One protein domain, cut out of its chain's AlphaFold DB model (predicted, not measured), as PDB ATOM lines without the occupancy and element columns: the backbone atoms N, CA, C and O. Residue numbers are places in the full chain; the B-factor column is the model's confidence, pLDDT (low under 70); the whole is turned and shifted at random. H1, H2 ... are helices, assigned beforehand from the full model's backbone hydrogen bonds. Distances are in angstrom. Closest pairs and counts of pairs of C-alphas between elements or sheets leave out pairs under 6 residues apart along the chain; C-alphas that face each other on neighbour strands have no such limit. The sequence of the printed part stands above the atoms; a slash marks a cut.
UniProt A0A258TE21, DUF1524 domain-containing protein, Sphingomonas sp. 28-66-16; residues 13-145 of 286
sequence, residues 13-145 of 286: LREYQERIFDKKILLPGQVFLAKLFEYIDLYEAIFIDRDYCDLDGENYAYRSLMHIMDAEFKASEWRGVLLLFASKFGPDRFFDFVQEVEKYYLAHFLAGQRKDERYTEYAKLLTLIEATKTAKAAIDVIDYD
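What this domain is: This is residues 13 to 145 of the 286 residues of the protein "DUF1524 domain-containing protein" of Sphingomonas sp. 28-66-16 (UniProt A0A258TE21). Three helices, H4, H5 and H6, stand roughly side by side as a small triangular bundle, with the short H7 packed on one end of it; the long H2 crosses H4 at a steep tilt and reaches out as an arm towards H1, which touches no helix. H3 lies near both H2 and H5 without clearly touching either. The printed part has 133 residues with seven named helices, H1 to H7 in order along the chain, and no named strand, an all-helix domain. It is compact, with a radius of gyration of the C-alphas of 15.6 A and spans of 41 by 37 by 29 A.

Where its parts are: Begin at C-alpha 13, at (192.954, 133.628, 317.542), where H1 starts; it covers residues 13 to 21. Next find C-alpha 30 at (206.803, 125.367, 324.278); from there H2 runs 25.5 A through residues 30 to 48. H3 follows as residues 60 to 72, 18.5 A long, then H4 as residues 77 to 89, 18.8 A long. H5 takes residues 94 to 110, 24.1 A, and H6 residues 115 to 131, 24.6 A. The last helix, H7, covers residues 135 to 139 and ends at C-alpha 139, at (215.807, 132.475, 293.985).

How they stand to each other: Start from H4, the hub, which touches four helices. H4 and H6 run the same way at a shallow tilt of 7 degrees and touch, closest at the C-alphas of Val 81 and Leu 126, 6.1 A apart. H4 and H5 form a helical hairpin, opposite ways at a shallow tilt of 20 degrees, with the C-alphas of Trp 78 and Val 101 closest at 6.7 A. H2 touches H4 with residues 38 to 43 alone, at a steep tilt of 66 degrees; the closest C-alphas, of Leu 42 and Leu 83, are 6.8 A apart. H7 touches H5, with the C-alphas of Phe 97 and Ile 139 closest at 5.6 A. H7 only just touches H4, with 3 pairs of C-alphas within 8 A, closest at Phe 89 and Ala 135, 5.8 A. H6 and H7 touch only at the corner, closest at the C-alphas of Ile 129 and Ala 138, 4.9 A. H3 is close to H5 but not clearly touching, with the C-alphas of Tyr 62 and Phe 95 closest at 6.4 A. H1 and H2 are apart. In H2 to H7 every O i to N i+4 pair is within hydrogen-bond range; in H1 it is 4 of 5.

The domain as a whole: The C-alphas of Asp 22 and Gly 57 are the two farthest apart, at 44.3 A. The printed part has no cut. The link from H2 to H3 is long, with 11 residues. The mean pLDDT of the printed part is 95.4, and no printed residue is under 70.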
ATOM      1  N   LEU A  13     193.188 134.681 316.556       92.44
ATOM      2  CA  LEU A  13     192.954 133.628 317.542       92.44
ATOM      3  C   LEU A  13     192.365 132.392 316.862       92.44
ATOM      4  O   LEU A  13     192.847 131.277 317.072       92.44
ATOM      5  N   ARG A  14     191.359 132.608 316.015       93.75
ATOM      6  CA  ARG A  14     190.663 131.548 315.295       93.75
ATOM      7  C   ARG A  14     191.537 130.886 314.230       93.75
ATOM      8  O   ARG A  14     191.488 129.667 314.089       93.75
ATOM      9  N   GLU A  15     192.388 131.647 313.541       92.69
ATOM     10  CA  GLU A  15     193.424 131.111 312.646       92.69
ATOM     11  C   GLU A  15     194.332 130.113 313.379       92.69
ATOM     12  O   GLU A  15     194.516 128.981 312.926       92.69
ATOM     13  N   TYR A  16     194.861 130.498 314.546       93.19
ATOM     14  CA  TYR A  16     195.739 129.619 315.319       93.19
ATOM     15  C   TYR A  16     195.013 128.396 315.871       93.19
ATOM     16  O   TYR A  16     195.541 127.289 315.776       93.19
ATOM     17  N   GLN A  17     193.812 128.568 316.421       92.88
ATOM     18  CA  GLN A  17     193.048 127.457 316.984       92.88
ATOM     19  C   GLN A  17     192.634 126.455 315.896       92.88
ATOM     20  O   GLN A  17     193.096 125.315 315.907       92.88
ATOM     21  N   GLU A  18     191.839 126.888 314.915       94.44
ATOM     22  CA  GLU A  18     191.149 125.973 313.994       94.44
ATOM     23  C   GLU A  18     192.043 125.466 312.856       94.44
ATOM     24  O   GLU A  18     191.869 124.343 312.369       94.44
ATOM     25  N   ARG A  19     192.989 126.293 312.388       94.62
ATOM     26  CA  ARG A  19     193.769 125.999 311.174       94.62
ATOM     27  C   ARG A  19     195.183 125.520 311.468       94.62
ATOM     28  O   ARG A  19     195.752 124.831 310.626       94.62
ATOM     29  N   ILE A  20     195.732 125.817 312.648       93.81
ATOM     30  CA  ILE A  20     197.110 125.457 313.017       93.81
ATOM     31  C   ILE A  20     197.133 124.390 314.119       93.81
ATOM     32  O   ILE A  20     197.661 123.297 313.894       93.81
ATOM     33  N   PHE A  21     196.563 124.679 315.293       94.94
ATOM     34  CA  PHE A  21     196.661 123.816 316.475       94.94
ATOM     35  C   PHE A  21     195.767 122.578 316.369       94.94
ATOM     36  O   PHE A  21     196.260 121.462 316.533       94.94
ATOM     37  N   ASP A  22     194.495 122.739 315.998       94.69
ATOM     38  CA  ASP A  22     193.563 121.612 315.829       94.69
ATOM     39  C   ASP A  22     193.990 120.677 314.690       94.69
ATOM     40  O   ASP A  22     193.804 119.459 314.748       94.69
ATOM     41  N   LYS A  23     194.631 121.241 313.659       94.31
ATOM     42  CA  LYS A  23     195.230 120.493 312.543       94.31
ATOM     43  C   LYS A  23     196.586 119.878 312.882       94.31
ATOM     44  O   LYS A  23     197.121 119.136 312.062       94.31
ATOM     45  N   LYS A  24     197.129 120.153 314.075       93.69
ATOM     46  CA  LYS A  24     198.436 119.679 314.553       93.69
ATOM     47  C   LYS A  24     199.594 120.035 313.613       93.69
ATOM     48  O   LYS A  24     200.583 119.311 313.562       93.69
ATOM     49  N   ILE A  25     199.477 121.150 312.886       92.50
ATOM     50  CA  ILE A  25     200.559 121.686 312.044       92.50
ATOM     51  C   ILE A  25     201.679 122.234 312.938       92.50
ATOM     52  O   ILE A  25     202.859 122.031 312.672       92.50
ATOM     53  N   LEU A  26     201.295 122.894 314.031       93.06
ATOM     54  CA  LEU A  26     202.174 123.333 315.109       93.06
ATOM     55  C   LEU A  26     201.467 123.040 316.432       93.06
ATOM     56  O   LEU A  26     200.245 123.153 316.514       93.06
ATOM     57  N   LEU A  27     202.207 122.641 317.464       93.62
ATOM     58  CA  LEU A  27     201.626 122.373 318.780       93.62
ATOM     59  C   LEU A  27     201.697 123.628 319.664       93.62
ATOM     60  O   LEU A  27     202.722 124.314 319.641       93.62
ATOM     61  N   PRO A  28     200.657 123.923 320.467       92.88
ATOM     62  CA  PRO A  28     200.690 125.036 321.411       92.88
ATOM     63  C   PRO A  28     201.727 124.811 322.526       92.88
ATOM     64  O   PRO A  28     202.220 123.701 322.742       92.88
ATOM     65  N   GLY A  29     202.043 125.872 323.272       93.88
ATOM     66  CA  GLY A  29     202.995 125.824 324.385       93.88
ATOM     67  C   GLY A  29     204.445 125.990 323.928       93.88
ATOM     68  O   GLY A  29     204.744 126.860 323.115       93.88
ATOM     69  N   GLN A  30     205.358 125.177 324.466       95.25
ATOM     70  CA  GLN A  30     206.803 125.367 324.278       95.25
ATOM     71  C   GLN A  30     207.244 125.285 322.808       95.25
ATOM     72  O   GLN A  30     208.073 126.085 322.386       95.25
ATOM     73  N   VAL A  31     206.678 124.361 322.022       93.56
ATOM     74  CA  VAL A  31     207.021 124.194 320.596       93.56
ATOM     75  C   VAL A  31     206.636 125.441 319.795       93.56
ATOM     76  O   VAL A  31     207.435 125.945 319.008       93.56
ATOM     77  N   PHE A  32     205.437 125.974 320.040       95.06
ATOM     78  CA  PHE A  32     204.990 127.235 319.457       95.06
ATOM     79  C   PHE A  32     205.883 128.411 319.869       95.06
ATOM     80  O   PHE A  32     206.314 129.165 319.004       95.06
ATOM     81  N   LEU A  33     206.188 128.555 321.165       96.19
ATOM     82  CA  LEU A  33     207.014 129.661 321.660       96.19
ATOM     83  C   LEU A  33     208.426 129.630 321.071       96.19
ATOM     84  O   LEU A  33     208.923 130.669 320.658       96.19
ATOM     85  N   ALA A  34     209.042 128.450 320.969       95.38
ATOM     86  CA  ALA A  34     210.355 128.302 320.349       95.38
ATOM     87  C   ALA A  34     210.342 128.777 318.886       95.38
ATOM     88  O   ALA A  34     211.195 129.565 318.487       95.38
ATOM     89  N   LYS A  35     209.333 128.364 318.106       94.44
ATOM     90  CA  LYS A  35     209.192 128.794 316.707       94.44
ATOM     91  C   LYS A  35     208.849 130.281 316.579       94.44
ATOM     92  O   LYS A  35     209.252 130.921 315.614       94.44
ATOM     93  N   LEU A  36     208.109 130.838 317.536       95.31
ATOM     94  CA  LEU A  36     207.801 132.264 317.575       95.31
ATOM     95  C   LEU A  36     209.063 133.094 317.812       95.31
ATOM     96  O   LEU A  36     209.282 134.033 317.056       95.31
ATOM     97  N   PHE A  37     209.880 132.734 318.807       96.81
ATOM     98  CA  PHE A  37     211.124 133.447 319.102       96.81
ATOM     99  C   PHE A  37     212.111 133.383 317.937       96.81
ATOM    100  O   PHE A  37     212.625 134.422 317.556       96.81
ATOM    101  N   GLU A  38     212.241 132.234 317.259       96.12
ATOM    102  CA  GLU A  38     213.035 132.137 316.021       96.12
ATOM    103  C   GLU A  38     212.622 133.204 314.988       96.12
ATOM    104  O   GLU A  38     213.461 133.864 314.385       96.12
ATOM    105  N   TYR A  39     211.317 133.415 314.786       97.19
ATOM    106  CA  TYR A  39     210.837 134.434 313.849       97.19
ATOM    107  C   TYR A  39     210.921 135.865 314.382       97.19
ATOM    108  O   TYR A  39     210.900 136.781 313.564       97.19
ATOM    109  N   ILE A  40     210.943 136.064 315.702       97.62
ATOM    110  CA  ILE A  40     211.181 137.381 316.305       97.62
ATOM    111  C   ILE A  40     212.629 137.780 316.032       97.62
ATOM    112  O   ILE A  40     212.836 138.827 315.430       97.62
ATOM    113  N   ASP A  41     213.583 136.897 316.332       97.75
ATOM    114  CA  ASP A  41     215.011 137.135 316.107       97.75
ATOM    115  C   ASP A  41     215.290 137.438 314.624       97.75
ATOM    116  O   ASP A  41     215.965 138.408 314.285       97.75
ATOM    117  N   LEU A  42     214.692 136.660 313.708       98.00
ATOM    118  CA  LEU A  42     214.786 136.928 312.270       98.00
ATOM    119  C   LEU A  42     214.157 138.270 311.878       98.00
ATOM    120  O   LEU A  42     214.673 138.959 311.002       98.00
ATOM    121  N   TYR A  43     213.019 138.632 312.470       97.88
ATOM    122  CA  TYR A  43     212.345 139.885 312.142       97.88
ATOM    123  C   TYR A  43     213.164 141.097 312.592       97.88
ATOM    124  O   TYR A  43     213.270 142.066 311.841       97.88
ATOM    125  N   GLU A  44     213.741 141.033 313.791       97.81
ATOM    126  CA  GLU A  44     214.612 142.076 314.329       97.81
ATOM    127  C   GLU A  44     215.847 142.250 313.437       97.81
ATOM    128  O   GLU A  44     216.020 143.329 312.863       97.81
ATOM    129  N   ALA A  45     216.584 141.169 313.166       97.38
ATOM    130  CA  ALA A  45     217.787 141.210 312.329       97.38
ATOM    131  C   ALA A  45     217.522 141.694 310.888       97.38
ATOM    132  O   ALA A  45     218.312 142.442 310.314       97.38
ATOM    133  N   ILE A  46     216.403 141.290 310.270       97.75
ATOM    134  CA  ILE A  46     216.112 141.622 308.862       97.75
ATOM    135  C   ILE A  46     215.521 143.030 308.713       97.75
ATOM    136  O   ILE A  46     215.868 143.749 307.777       97.75
ATOM    137  N   PHE A  47     214.581 143.433 309.574       96.62
ATOM    138  CA  PHE A  47     213.775 144.639 309.332       96.62
ATOM    139  C   PHE A  47     214.087 145.803 310.267       96.62
ATOM    140  O   PHE A  47     213.923 146.954 309.849       96.62
ATOM    141  N   ILE A  48     214.497 145.519 311.505       95.94
ATOM    142  CA  ILE A  48     214.748 146.537 312.530       95.94
ATOM    143  C   ILE A  48     216.221 146.932 312.512       95.94
ATOM    144  O   ILE A  48     216.531 148.083 312.199       95.94
ATOM    145  N   ASP A  49     217.104 145.971 312.767       95.56
ATOM    146  CA  ASP A  49     218.550 146.190 312.837       95.56
ATOM    147  C   ASP A  49     219.179 146.215 311.437       95.56
ATOM    148  O   ASP A  49     220.097 146.998 311.176       95.56
ATOM    149  N   ARG A  50     218.604 145.440 310.503       96.00
ATOM    150  CA  ARG A  50     219.026 145.321 309.094       96.00
ATOM    151  C   ARG A  50     220.485 144.876 308.963       96.00
ATOM    152  O   ARG A  50     221.186 145.304 308.053       96.00
ATOM    153  N   ASP A  51     220.924 143.995 309.849       95.31
ATOM    154  CA  ASP A  51     222.284 143.457 309.926       95.31
ATOM    155  C   ASP A  51     222.361 141.963 309.563       95.31
ATOM    156  O   ASP A  51     223.428 141.356 309.613       95.31
ATOM    157  N   TYR A  52     221.248 141.361 309.120       96.50
ATOM    158  CA  TYR A  52     221.174 139.936 308.768       96.50
ATOM    159  C   TYR A  52     222.198 139.483 307.705       96.50
ATOM    160  O   TYR A  52     222.549 138.302 307.641       96.50
ATOM    161  N   CYS A  53     222.685 140.405 306.869       94.44
ATOM    162  CA  CYS A  53     223.690 140.143 305.835       94.44
ATOM    163  C   CYS A  53     225.130 140.487 306.241       94.44
ATOM    164  O   CYS A  53     226.018 140.370 305.398       94.44
ATOM    165  N   ASP A  54     225.391 140.872 307.491       91.56
ATOM    166  CA  ASP A  54     226.689 141.420 307.904       91.56
ATOM    167  C   ASP A  54     227.729 140.351 308.301       91.56
ATOM    168  O   ASP A  54     228.606 140.583 309.135       91.56
ATOM    169  N   LEU A  55     227.642 139.149 307.721       80.69
ATOM    170  CA  LEU A  55     228.494 138.011 308.095       80.69
ATOM    171  C   LEU A  55     229.994 138.284 307.912       80.69
ATOM    172  O   LEU A  55     230.793 137.887 308.758       80.69
ATOM    173  N   ASP A  56     230.353 138.958 306.817       78.81
ATOM    174  CA  ASP A  56     231.739 139.231 306.414       78.81
ATOM    175  C   ASP A  56     232.086 140.735 306.479       78.81
ATOM    176  O   ASP A  56     233.087 141.181 305.915       78.81
ATOM    177  N   GLY A  57     231.265 141.528 307.177       84.94
ATOM    178  CA  GLY A  57     231.372 142.988 307.265       84.94
ATOM    179  C   GLY A  57     230.039 143.684 307.000       84.94
ATOM    180  O   GLY A  57     229.066 143.043 306.621       84.94
ATOM    181  N   GLU A  58     229.987 145.000 307.206       86.94
ATOM    182  CA  GLU A  58     228.755 145.775 307.008       86.94
ATOM    183  C   GLU A  58     228.288 145.713 305.546       86.94
ATOM    184  O   GLU A  58     229.015 146.100 304.629       86.94
ATOM    185  N   ASN A  59     227.053 145.261 305.322       93.12
ATOM    186  CA  ASN A  59     226.445 145.235 304.000       93.12
ATOM    187  C   ASN A  59     225.625 146.515 303.771       93.12
ATOM    188  O   ASN A  59     224.412 146.582 304.001       93.12
ATOM    189  N   TYR A  60     226.312 147.573 303.332       95.25
ATOM    190  CA  TYR A  60     225.695 148.876 303.076       95.25
ATOM    191  C   TYR A  60     224.614 148.831 301.997       95.25
ATOM    192  O   TYR A  60     223.587 149.503 302.143       95.25
ATOM    193  N   ALA A  61     224.809 148.018 300.958       95.69
ATOM    194  CA  ALA A  61     223.850 147.822 299.880       95.69
ATOM    195  C   ALA A  61     222.524 147.251 300.401       95.69
ATOM    196  O   ALA A  61     221.461 147.840 300.188       95.69
ATOM    197  N   TYR A  62     222.592 146.178 301.194       96.88
ATOM    198  CA  TYR A  62     221.439 145.575 301.855       96.88
ATOM    199  C   TYR A  62     220.713 146.565 302.768       96.88
ATOM    200  O   TYR A  62     219.505 146.768 302.629       96.88
ATOM    201  N   ARG A  63     221.444 147.238 303.665       96.75
ATOM    202  CA  ARG A  63     220.873 148.207 304.614       96.75
ATOM    203  C   ARG A  63     220.165 149.362 303.901       96.75
ATOM    204  O   ARG A  63     219.081 149.774 304.326       96.75
ATOM    205  N   SER A  64     220.754 149.862 302.815       97.06
ATOM    206  CA  SER A  64     220.210 150.973 302.025       97.06
ATOM    207  C   SER A  64     218.980 150.550 301.217       97.06
ATOM    208  O   SER A  64     217.965 151.251 301.237       97.06
ATOM    209  N   LEU A  65     219.014 149.374 300.577       97.75
ATOM    210  CA  LEU A  65     217.865 148.832 299.848       97.75
ATOM    211  C   LEU A  65     216.689 148.548 300.794       97.75
ATOM    212  O   LEU A  65     215.572 149.009 300.562       97.75
ATOM    213  N   MET A  66     216.954 147.875 301.918       97.62
ATOM    214  CA  MET A  66     215.939 147.605 302.937       97.62
ATOM    215  C   MET A  66     215.334 148.888 303.503       97.62
ATOM    216  O   MET A  66     214.138 148.913 303.786       97.62
ATOM    217  N   HIS A  67     216.119 149.964 303.637       96.94
ATOM    218  CA  HIS A  67     215.598 151.262 304.059       96.94
ATOM    219  C   HIS A  67     214.522 151.794 303.114       96.94
ATOM    220  O   HIS A  67     213.442 152.160 303.580       96.94
ATOM    221  N   ILE A  68     214.791 151.833 301.806       97.25
ATOM    222  CA  ILE A  68     213.826 152.383 300.846       97.25
ATOM    223  C   ILE A  68     212.620 151.453 300.647       97.25
ATOM    224  O   ILE A  68     211.496 151.942 300.523       97.25
ATOM    225  N   MET A  69     212.819 150.128 300.696       97.56
ATOM    226  CA  MET A  69     211.727 149.151 300.646       97.56
ATOM    227  C   MET A  69     210.800 149.315 301.854       97.56
ATOM    228  O   MET A  69     209.593 149.454 301.692       97.56
ATOM    229  N   ASP A  70     211.346 149.354 303.071       95.69
ATOM    230  CA  ASP A  70     210.581 149.506 304.314       95.69
ATOM    231  C   ASP A  70     209.802 150.831 304.364       95.69
ATOM    232  O   ASP A  70     208.660 150.861 304.829       95.69
ATOM    233  N   ALA A  71     210.394 151.909 303.838       94.56
ATOM    234  CA  ALA A  71     209.786 153.236 303.816       94.56
ATOM    235  C   ALA A  71     208.656 153.384 302.781       94.56
ATOM    236  O   ALA A  71     207.670 154.075 303.049       94.56
ATOM    237  N   GLU A  72     208.783 152.769 301.601       95.56
ATOM    238  CA  GLU A  72     207.888 153.036 300.466       95.56
ATOM    239  C   GLU A  72     206.969 151.856 300.102       95.56
ATOM    240  O   GLU A  72     205.859 152.069 299.594       95.56
ATOM    241  N   PHE A  73     207.354 150.609 300.394       94.62
ATOM    242  CA  PHE A  73     206.493 149.446 300.165       94.62
ATOM    243  C   PHE A  73     205.451 149.330 301.275       94.62
ATOM    244  O   PHE A  73     205.665 148.742 302.332       94.62
ATOM    245  N   LYS A  74     204.258 149.863 300.998       88.19
ATOM    246  CA  LYS A  74     203.120 149.840 301.935       88.19
ATOM    247  C   LYS A  74     202.602 148.440 302.258       88.19
ATOM    248  O   LYS A  74     201.913 148.259 303.261       88.19
ATOM    249  N   ALA A  75     202.820 147.483 301.364       89.88
ATOM    250  CA  ALA A  75     202.343 146.123 301.533       89.88
ATOM    251  C   ALA A  75     203.393 145.282 302.291       89.88
ATOM    252  O   ALA A  75     204.550 145.679 302.386       89.88
ATOM    253  N   SER A  76     202.990 144.166 302.896       89.12
ATOM    254  CA  SER A  76     203.838 143.385 303.818       89.12
ATOM    255  C   SER A  76     204.120 141.958 303.347       89.12
ATOM    256  O   SER A  76     204.830 141.218 304.025       89.12
ATOM    257  N   GLU A  77     203.587 141.565 302.192       93.19
ATOM    258  CA  GLU A  77     203.682 140.219 301.630       93.19
ATOM    259  C   GLU A  77     205.143 139.827 301.354       93.19
ATOM    260  O   GLU A  77     205.557 138.715 301.690       93.19
ATOM    261  N   TRP A  78     205.952 140.772 300.861       96.19
ATOM    262  CA  TRP A  78     207.390 140.595 300.634       96.19
ATOM    263  C   TRP A  78     208.154 140.228 301.908       96.19
ATOM    264  O   TRP A  78     209.039 139.376 301.868       96.19
ATOM    265  N   ARG A  79     207.751 140.748 303.075       96.50
ATOM    266  CA  ARG A  79     208.389 140.392 304.354       96.50
ATOM    267  C   ARG A  79     208.196 138.926 304.706       96.50
ATOM    268  O   ARG A  79     209.102 138.299 305.244       96.50
ATOM    269  N   GLY A  80     207.015 138.375 304.416       95.75
ATOM    270  CA  GLY A  80     206.734 136.958 304.640       95.75
ATOM    271  C   GLY A  80     207.656 136.065 303.813       95.75
ATOM    272  O   GLY A  80     208.167 135.070 304.321       95.75
ATOM    273  N   VAL A  81     207.914 136.461 302.567       97.62
ATOM    274  CA  VAL A  81     208.818 135.757 301.652       97.62
ATOM    275  C   VAL A  81     210.261 135.791 302.162       97.62
ATOM    276  O   VAL A  81     210.881 134.731 302.271       97.62
ATOM    277  N   LEU A  82     210.752 136.959 302.591       98.50
ATOM    278  CA  LEU A  82     212.079 137.091 303.206       98.50
ATOM    279  C   LEU A  82     212.222 136.241 304.477       98.50
ATOM    280  O   LEU A  82     213.183 135.490 304.617       98.50
ATOM    281  N   LEU A  83     211.234 136.282 305.377       98.25
ATOM    282  CA  LEU A  83     211.253 135.488 306.610       98.25
ATOM    283  C   LEU A  83     211.243 133.977 306.344       98.25
ATOM    284  O   LEU A  83     211.883 133.223 307.077       98.25
ATOM    285  N   LEU A  84     210.502 133.511 305.330       97.81
ATOM    286  CA  LEU A  84     210.488 132.093 304.965       97.81
ATOM    287  C   LEU A  84     211.858 131.645 304.450       97.81
ATOM    288  O   LEU A  84     212.343 130.596 304.872       97.81
ATOM    289  N   PHE A  85     212.473 132.430 303.563       98.44
ATOM    290  CA  PHE A  85     213.800 132.122 303.040       98.44
ATOM    291  C   PHE A  85     214.831 132.085 304.170       98.44
ATOM    292  O   PHE A  85     215.518 131.077 304.323       98.44
ATOM    293  N   ALA A  86     214.876 133.121 305.013       98.06
ATOM    294  CA  ALA A  86     215.810 133.216 306.133       98.06
ATOM    295  C   ALA A  86     215.668 132.048 307.123       98.06
ATOM    296  O   ALA A  86     216.658 131.423 307.490       98.06
ATOM    297  N   SER A  87     214.434 131.685 307.502       97.19
ATOM    298  CA  SER A  87     214.184 130.553 308.413       97.19
ATOM    299  C   SER A  87     214.641 129.209 307.830       97.19
ATOM    300  O   SER A  87     214.955 128.282 308.576       97.19
ATOM    301  N   LYS A  88     214.684 129.080 306.499       96.81
ATOM    302  CA  LYS A  88     214.966 127.812 305.821       96.81
ATOM    303  C   LYS A  88     216.414 127.663 305.358       96.81
ATOM    304  O   LYS A  88     216.968 126.571 305.466       96.81
ATOM    305  N   PHE A  89     216.991 128.719 304.800       97.44
ATOM    306  CA  PHE A  89     218.307 128.701 304.160       97.44
ATOM    307  C   PHE A  89     219.352 129.506 304.928       97.44
ATOM    308  O   PHE A  89     220.544 129.370 304.662       97.44
ATOM    309  N   GLY A  90     218.923 130.294 305.915       96.31
ATOM    310  CA  GLY A  90     219.808 131.187 306.636       96.31
ATOM    311  C   GLY A  90     220.282 132.357 305.759       96.31
ATOM    312  O   GLY A  90     219.602 132.734 304.801       96.31
ATOM    313  N   PRO A  91     221.447 132.935 306.084       95.69
ATOM    314  CA  PRO A  91     221.983 134.116 305.404       95.69
ATOM    315  C   PRO A  91     222.608 133.824 304.027       95.69
ATOM    316  O   PRO A  91     222.888 134.761 303.279       95.69
ATOM    317  N   ASP A  92     222.815 132.549 303.668       93.56
ATOM    318  CA  ASP A  92     223.372 132.160 302.366       93.56
ATOM    319  C   ASP A  92     222.522 132.718 301.216       93.56
ATOM    320  O   ASP A  92     221.332 132.417 301.095       93.56
ATOM    321  N   ARG A  93     223.142 133.553 300.373       96.00
ATOM    322  CA  ARG A  93     222.502 134.261 299.249       96.00
ATOM    323  C   ARG A  93     221.265 135.082 299.628       96.00
ATOM    324  O   ARG A  93     220.438 135.375 298.765       96.00
ATOM    325  N   PHE A  94     221.117 135.466 300.896       98.00
ATOM    326  CA  PHE A  94     219.935 136.204 301.339       98.00
ATOM    327  C   PHE A  94     219.816 137.561 300.645       98.00
ATOM    328  O   PHE A  94     218.722 137.931 300.231       98.00
ATOM    329  N   PHE A  95     220.923 138.287 300.461       97.69
ATOM    330  CA  PHE A  95     220.857 139.581 299.786       97.69
ATOM    331  C   PHE A  95     220.495 139.444 298.301       97.69
ATOM    332  O   PHE A  95     219.616 140.166 297.837       97.69
ATOM    333  N   ASP A  96     221.059 138.465 297.586       97.75
ATOM    334  CA  ASP A  96     220.628 138.128 296.218       97.75
ATOM    335  C   ASP A  96     219.110 137.896 296.169       97.75
ATOM    336  O   ASP A  96     218.417 138.422 295.306       97.75
ATOM    337  N   PHE A  97     218.575 137.150 297.139       98.56
ATOM    338  CA  PHE A  97     217.141 136.896 297.237       98.56
ATOM    339  C   PHE A  97     216.324 138.161 297.517       98.56
ATOM    340  O   PHE A  97     215.259 138.336 296.931       98.56
ATOM    341  N   VAL A  98     216.807 139.059 298.379       98.62
ATOM    342  CA  VAL A  98     216.153 140.351 298.648       98.62
ATOM    343  C   VAL A  98     216.034 141.177 297.370       98.62
ATOM    344  O   VAL A  98     214.970 141.743 297.136       98.62
ATOM    345  N   GLN A  99     217.073 141.213 296.533       98.38
ATOM    346  CA  GLN A  99     217.061 141.964 295.274       98.38
ATOM    347  C   GLN A  99     216.039 141.411 294.271       98.38
ATOM    348  O   GLN A  99     215.318 142.178 293.636       98.38
ATOM    349  N   GLU A 100     215.903 140.088 294.181       98.62
ATOM    350  CA  GLU A 100     214.902 139.450 293.317       98.62
ATOM    351  C   GLU A 100     213.472 139.640 293.845       98.62
ATOM    352  O   GLU A 100     212.554 139.947 293.088       98.62
ATOM    353  N   VAL A 101     213.264 139.542 295.164       98.56
ATOM    354  CA  VAL A 101     211.959 139.830 295.787       98.56
ATOM    355  C   VAL A 101     211.580 141.303 295.632       98.56
ATOM    356  O   VAL A 101     210.401 141.624 295.470       98.56
ATOM    357  N   GLU A 102     212.559 142.203 295.682       98.50
ATOM    358  CA  GLU A 102     212.355 143.628 295.452       98.50
ATOM    359  C   GLU A 102     211.872 143.901 294.027       98.50
ATOM    360  O   GLU A 102     210.819 144.522 293.873       98.50
ATOM    361  N   LYS A 103     212.558 143.366 293.010       98.25
ATOM    362  CA  LYS A 103     212.156 143.494 291.601       98.25
ATOM    363  C   LYS A 103     210.804 142.824 291.317       98.25
ATOM    364  O   LYS A 103     209.943 143.426 290.677       98.25
ATOM    365  N   TYR A 104     210.538 141.663 291.914       98.19
ATOM    366  CA  TYR A 104     209.229 141.002 291.854       98.19
ATOM    367  C   TYR A 104     208.101 141.859 292.453       98.19
ATOM    368  O   TYR A 104     206.999 141.955 291.908       98.19
ATOM    369  N   TYR A 105     208.349 142.518 293.590       97.69
ATOM    370  CA  TYR A 105     207.391 143.471 294.148       97.69
ATOM    371  C   TYR A 105     207.238 144.708 293.258       97.69
ATOM    372  O   TYR A 105     206.114 145.183 293.068       97.69
ATOM    373  N   LEU A 106     208.345 145.231 292.725       97.50
ATOM    374  CA  LEU A 106     208.365 146.399 291.854       97.50
ATOM    375  C   LEU A 106     207.503 146.171 290.609       97.50
ATOM    376  O   LEU A 106     206.634 147.001 290.354       97.50
ATOM    377  N   ALA A 107     207.644 145.034 289.919       97.75
ATOM    378  CA  ALA A 107     206.807 144.664 288.773       97.75
ATOM    379  C   ALA A 107     205.309 144.772 289.102       97.75
ATOM    380  O   ALA A 107     204.550 145.497 288.457       97.75
ATOM    381  N   HIS A 108     204.880 144.151 290.203       96.31
ATOM    382  CA  HIS A 108     203.489 144.214 290.654       96.31
ATOM    383  C   HIS A 108     203.030 145.620 291.055       96.31
ATOM    384  O   HIS A 108     201.850 145.962 290.915       96.31
ATOM    385  N   PHE A 109     203.936 146.432 291.602       95.75
ATOM    386  CA  PHE A 109     203.637 147.802 291.995       95.75
ATOM    387  C   PHE A 109     203.464 148.710 290.769       95.75
ATOM    388  O   PHE A 109     202.517 149.502 290.734       95.75
ATOM    389  N   LEU A 110     204.322 148.554 289.759       96.38
ATOM    390  CA  LEU A 110     204.269 149.270 288.483       96.38
ATOM    391  C   LEU A 110     203.015 148.907 287.679       96.38
ATOM    392  O   LEU A 110     202.304 149.809 287.231       96.38
ATOM    393  N   ALA A 111     202.667 147.618 287.629       95.06
ATOM    394  CA  ALA A 111     201.441 147.109 287.007       95.06
ATOM    395  C   ALA A 111     200.150 147.521 287.749       95.06
ATOM    396  O   ALA A 111     199.038 147.248 287.298       95.06
ATOM    397  N   GLY A 112     200.263 148.167 288.918       93.50
ATOM    398  CA  GLY A 112     199.109 148.606 289.701       93.50
ATOM    399  C   GLY A 112     198.251 147.450 290.221       93.50
ATOM    400  O   GLY A 112     197.059 147.646 290.474       93.50
ATOM    401  N   GLN A 113     198.841 146.261 290.390       93.56
ATOM    402  CA  GLN A 113     198.119 145.074 290.841       93.56
ATOM    403  C   GLN A 113     197.403 145.334 292.163       93.56
ATOM    404  O   GLN A 113     197.896 146.036 293.057       93.56
ATOM    405  N   ARG A 114     196.222 144.739 292.328       91.56
ATOM    406  CA  ARG A 114     195.459 144.910 293.561       91.56
ATOM    407  C   ARG A 114     196.033 144.052 294.684       91.56
ATOM    408  O   ARG A 114     196.761 143.082 294.486       91.56
ATOM    409  N   LYS A 115     195.680 144.415 295.916       90.25
ATOM    410  CA  LYS A 115     196.156 143.728 297.123       90.25
ATOM    411  C   LYS A 115     195.776 142.238 297.138       90.25
ATOM    412  O   LYS A 115     196.569 141.405 297.551       90.25
ATOM    413  N   ASP A 116     194.559 141.906 296.715       88.69
ATOM    414  CA  ASP A 116     194.042 140.534 296.630       88.69
ATOM    415  C   ASP A 116     194.789 139.671 295.604       88.69
ATOM    416  O   ASP A 116     195.071 138.503 295.884       88.69
ATOM    417  N   GLU A 117     195.152 140.255 294.462       92.62
ATOM    418  CA  GLU A 117     195.957 139.604 293.422       92.62
ATOM    419  C   GLU A 117     197.359 139.307 293.955       92.62
ATOM    420  O   GLU A 117     197.770 138.147 293.979       92.62
ATOM    421  N   ARG A 118     198.030 140.311 294.542       93.31
ATOM    422  CA  ARG A 118     199.347 140.112 295.164       93.31
ATOM    423  C   ARG A 118     199.333 139.055 296.263       93.31
ATOM    424  O   ARG A 118     200.241 138.237 296.310       93.31
ATOM    425  N   TYR A 119     198.317 139.006 297.128       91.00
ATOM    426  CA  TYR A 119     198.239 137.943 298.141       91.00
ATOM    427  C   TYR A 119     198.231 136.543 297.526       91.00
ATOM    428  O   TYR A 119     198.824 135.625 298.091       91.00
ATOM    429  N   THR A 120     197.550 136.381 296.394       92.19
ATOM    430  CA  THR A 120     197.462 135.098 295.694       92.19
ATOM    431  C   THR A 120     198.813 134.723 295.093       92.19
ATOM    432  O   THR A 120     199.260 133.591 295.269       92.19
ATOM    433  N   GLU A 121     199.497 135.675 294.462       94.50
ATOM    434  CA  GLU A 121     200.827 135.456 293.887       94.50
ATOM    435  C   GLU A 121     201.884 135.158 294.958       94.50
ATOM    436  O   GLU A 121     202.594 134.156 294.880       94.50
ATOM    437  N   TYR A 122     201.910 135.924 296.050       95.62
ATOM    438  CA  TYR A 122     202.854 135.694 297.145       95.62
ATOM    439  C   TYR A 122     202.585 134.380 297.896       95.62
ATOM    440  O   TYR A 122     203.527 133.723 298.333       95.62
ATOM    441  N   ALA A 123     201.329 133.936 298.015       94.25
ATOM    442  CA  ALA A 123     200.998 132.616 298.561       94.25
ATOM    443  C   ALA A 123     201.566 131.468 297.700       94.25
ATOM    444  O   ALA A 123     202.140 130.505 298.227       94.25
ATOM    445  N   LYS A 124     201.461 131.588 296.368       95.62
ATOM    446  CA  LYS A 124     202.077 130.640 295.426       95.62
ATOM    447  C   LYS A 124     203.598 130.660 295.557       95.62
ATOM    448  O   LYS A 124     204.195 129.596 295.720       95.62
ATOM    449  N   LEU A 125     204.210 131.845 295.571       97.31
ATOM    450  CA  LEU A 125     205.659 132.006 295.698       97.31
ATOM    451  C   LEU A 125     206.196 131.376 296.993       97.31
ATOM    452  O   LEU A 125     207.156 130.609 296.956       97.31
ATOM    453  N   LEU A 126     205.533 131.606 298.132       97.56
ATOM    454  CA  LEU A 126     205.887 130.965 299.403       97.56
ATOM    455  C   LEU A 126     205.858 129.431 299.309       97.56
ATOM    456  O   LEU A 126     206.739 128.760 299.847       97.56
ATOM    457  N   THR A 127     204.869 128.868 298.611       96.44
ATOM    458  CA  THR A 127     204.756 127.414 298.404       96.44
ATOM    459  C   THR A 127     205.891 126.877 297.525       96.44
ATOM    460  O   THR A 127     206.473 125.836 297.839       96.44
ATOM    461  N   LEU A 128     206.254 127.594 296.457       97.38
ATOM    462  CA  LEU A 128     207.375 127.234 295.581       97.38
ATOM    463  C   LEU A 128     208.709 127.261 296.339       97.38
ATOM    464  O   LEU A 128     209.457 126.281 296.319       97.38
ATOM    465  N   ILE A 129     208.972 128.332 297.094       97.44
ATOM    466  CA  ILE A 129     210.164 128.469 297.942       97.44
ATOM    467  C   ILE A 129     210.232 127.340 298.974       97.44
ATOM    468  O   ILE A 129     211.295 126.753 299.191       97.44
ATOM    469  N   GLU A 130     209.113 126.971 299.599       95.81
ATOM    470  CA  GLU A 130     209.078 125.868 300.561       95.81
ATOM    471  C   GLU A 130     209.422 124.508 299.924       95.81
ATOM    472  O   GLU A 130     210.073 123.679 300.567       95.81
ATOM    473  N   ALA A 131     209.082 124.286 298.653       97.06
ATOM    474  CA  ALA A 131     209.394 123.039 297.955       97.06
ATOM    475  C   ALA A 131     210.883 122.900 297.574       97.06
ATOM    476  O   ALA A 131     211.404 121.780 297.510       97.06
ATOM    477  N   THR A 132     211.585 124.018 297.359       97.94
ATOM    478  CA  THR A 132     212.992 124.037 296.910       97.94
ATOM    479  C   THR A 132     213.962 123.459 297.955       97.94
ATOM    480  O   THR A 132     213.625 123.322 299.133       97.94
ATOM    481  N   LYS A 133     215.176 123.070 297.548       97.12
ATOM    482  CA  LYS A 133     216.173 122.451 298.452       97.12
ATOM    483  C   LYS A 133     217.403 123.309 298.720       97.12
ATOM    484  O   LYS A 133     218.121 123.020 299.668       97.12
ATOM    485  N   THR A 134     217.634 124.341 297.920       98.12
ATOM    486  CA  THR A 134     218.807 125.212 298.019       98.12
ATOM    487  C   THR A 134     218.386 126.672 297.912       98.12
ATOM    488  O   THR A 134     217.379 126.973 297.267       98.12
ATOM    489  N   ALA A 135     219.188 127.571 298.489       97.75
ATOM    490  CA  ALA A 135     219.008 129.017 298.378       97.75
ATOM    491  C   ALA A 135     218.929 129.471 296.907       97.75
ATOM    492  O   ALA A 135     218.050 130.239 296.529       97.75
ATOM    493  N   LYS A 136     219.792 128.918 296.038       98.19
ATOM    494  CA  LYS A 136     219.756 129.176 294.587       98.19
ATOM    495  C   LYS A 136     218.441 128.770 293.935       98.19
ATOM    496  O   LYS A 136     217.845 129.593 293.259       98.19
ATOM    497  N   ALA A 137     217.951 127.560 294.194       98.12
ATOM    498  CA  ALA A 137     216.677 127.123 293.629       98.12
ATOM    499  C   ALA A 137     215.490 127.962 294.135       98.12
ATOM    500  O   ALA A 137     214.509 128.101 293.419       98.12
ATOM    501  N   ALA A 138     215.560 128.509 295.353       98.12
ATOM    502  CA  ALA A 138     214.527 129.394 295.891       98.12
ATOM    503  C   ALA A 138     214.529 130.794 295.259       98.12
ATOM    504  O   ALA A 138     213.482 131.428 295.200       98.12
ATOM    505  N   ILE A 139     215.686 131.256 294.788       98.31
ATOM    506  CA  ILE A 139     215.807 132.475 293.985       98.31
ATOM    507  C   ILE A 139     215.253 132.232 292.576       98.31
ATOM    508  O   ILE A 139     214.433 133.004 292.103       98.31
ATOM    509  N   ASP A 140     215.601 131.101 291.961       98.00
ATOM    510  CA  ASP A 140     215.265 130.792 290.561       98.00
ATOM    511  C   ASP A 140     213.770 130.549 290.289       98.00
ATOM    512  O   ASP A 140     213.374 130.391 289.139       98.00
ATOM    513  N   VAL A 141     212.939 130.457 291.332       97.94
ATOM    514  CA  VAL A 141     211.474 130.356 291.194       97.94
ATOM    515  C   VAL A 141     210.780 131.717 291.179       97.94
ATOM    516  O   VAL A 141     209.568 131.760 290.967       97.94
ATOM    517  N   ILE A 142     211.502 132.803 291.468       98.06
ATOM    518  CA  ILE A 142     210.981 134.161 291.336       98.06
ATOM    519  C   ILE A 142     210.986 134.503 289.847       98.06
ATOM    520  O   ILE A 142     212.014 134.387 289.190       98.06
ATOM    521  N   ASP A 143     209.827 134.899 289.335       96.50
ATOM    522  CA  ASP A 143     209.609 135.172 287.916       96.50
ATOM    523  C   ASP A 143     208.808 136.467 287.773       96.50
ATOM    524  O   ASP A 143     207.758 136.622 288.405       96.50
ATOM    525  N   TYR A 144     209.329 137.410 286.997       97.00
ATOM    526  CA  TYR A 144     208.706 138.694 286.688       97.00
ATOM    527  C   TYR A 144     209.194 139.187 285.324       97.00
ATOM    528  O   TYR A 144     210.271 138.812 284.865       97.00
ATOM    529  N   ASP A 145     208.393 140.032 284.682       97.25
ATOM    530  CA  ASP A 145     208.718 140.593 283.375       97.25
ATOM    531  C   ASP A 145     209.595 141.847 283.539       97.25
ATOM    532  O   ASP A 145     209.142 142.897 284.004       97.25
TER     533      ASP A 145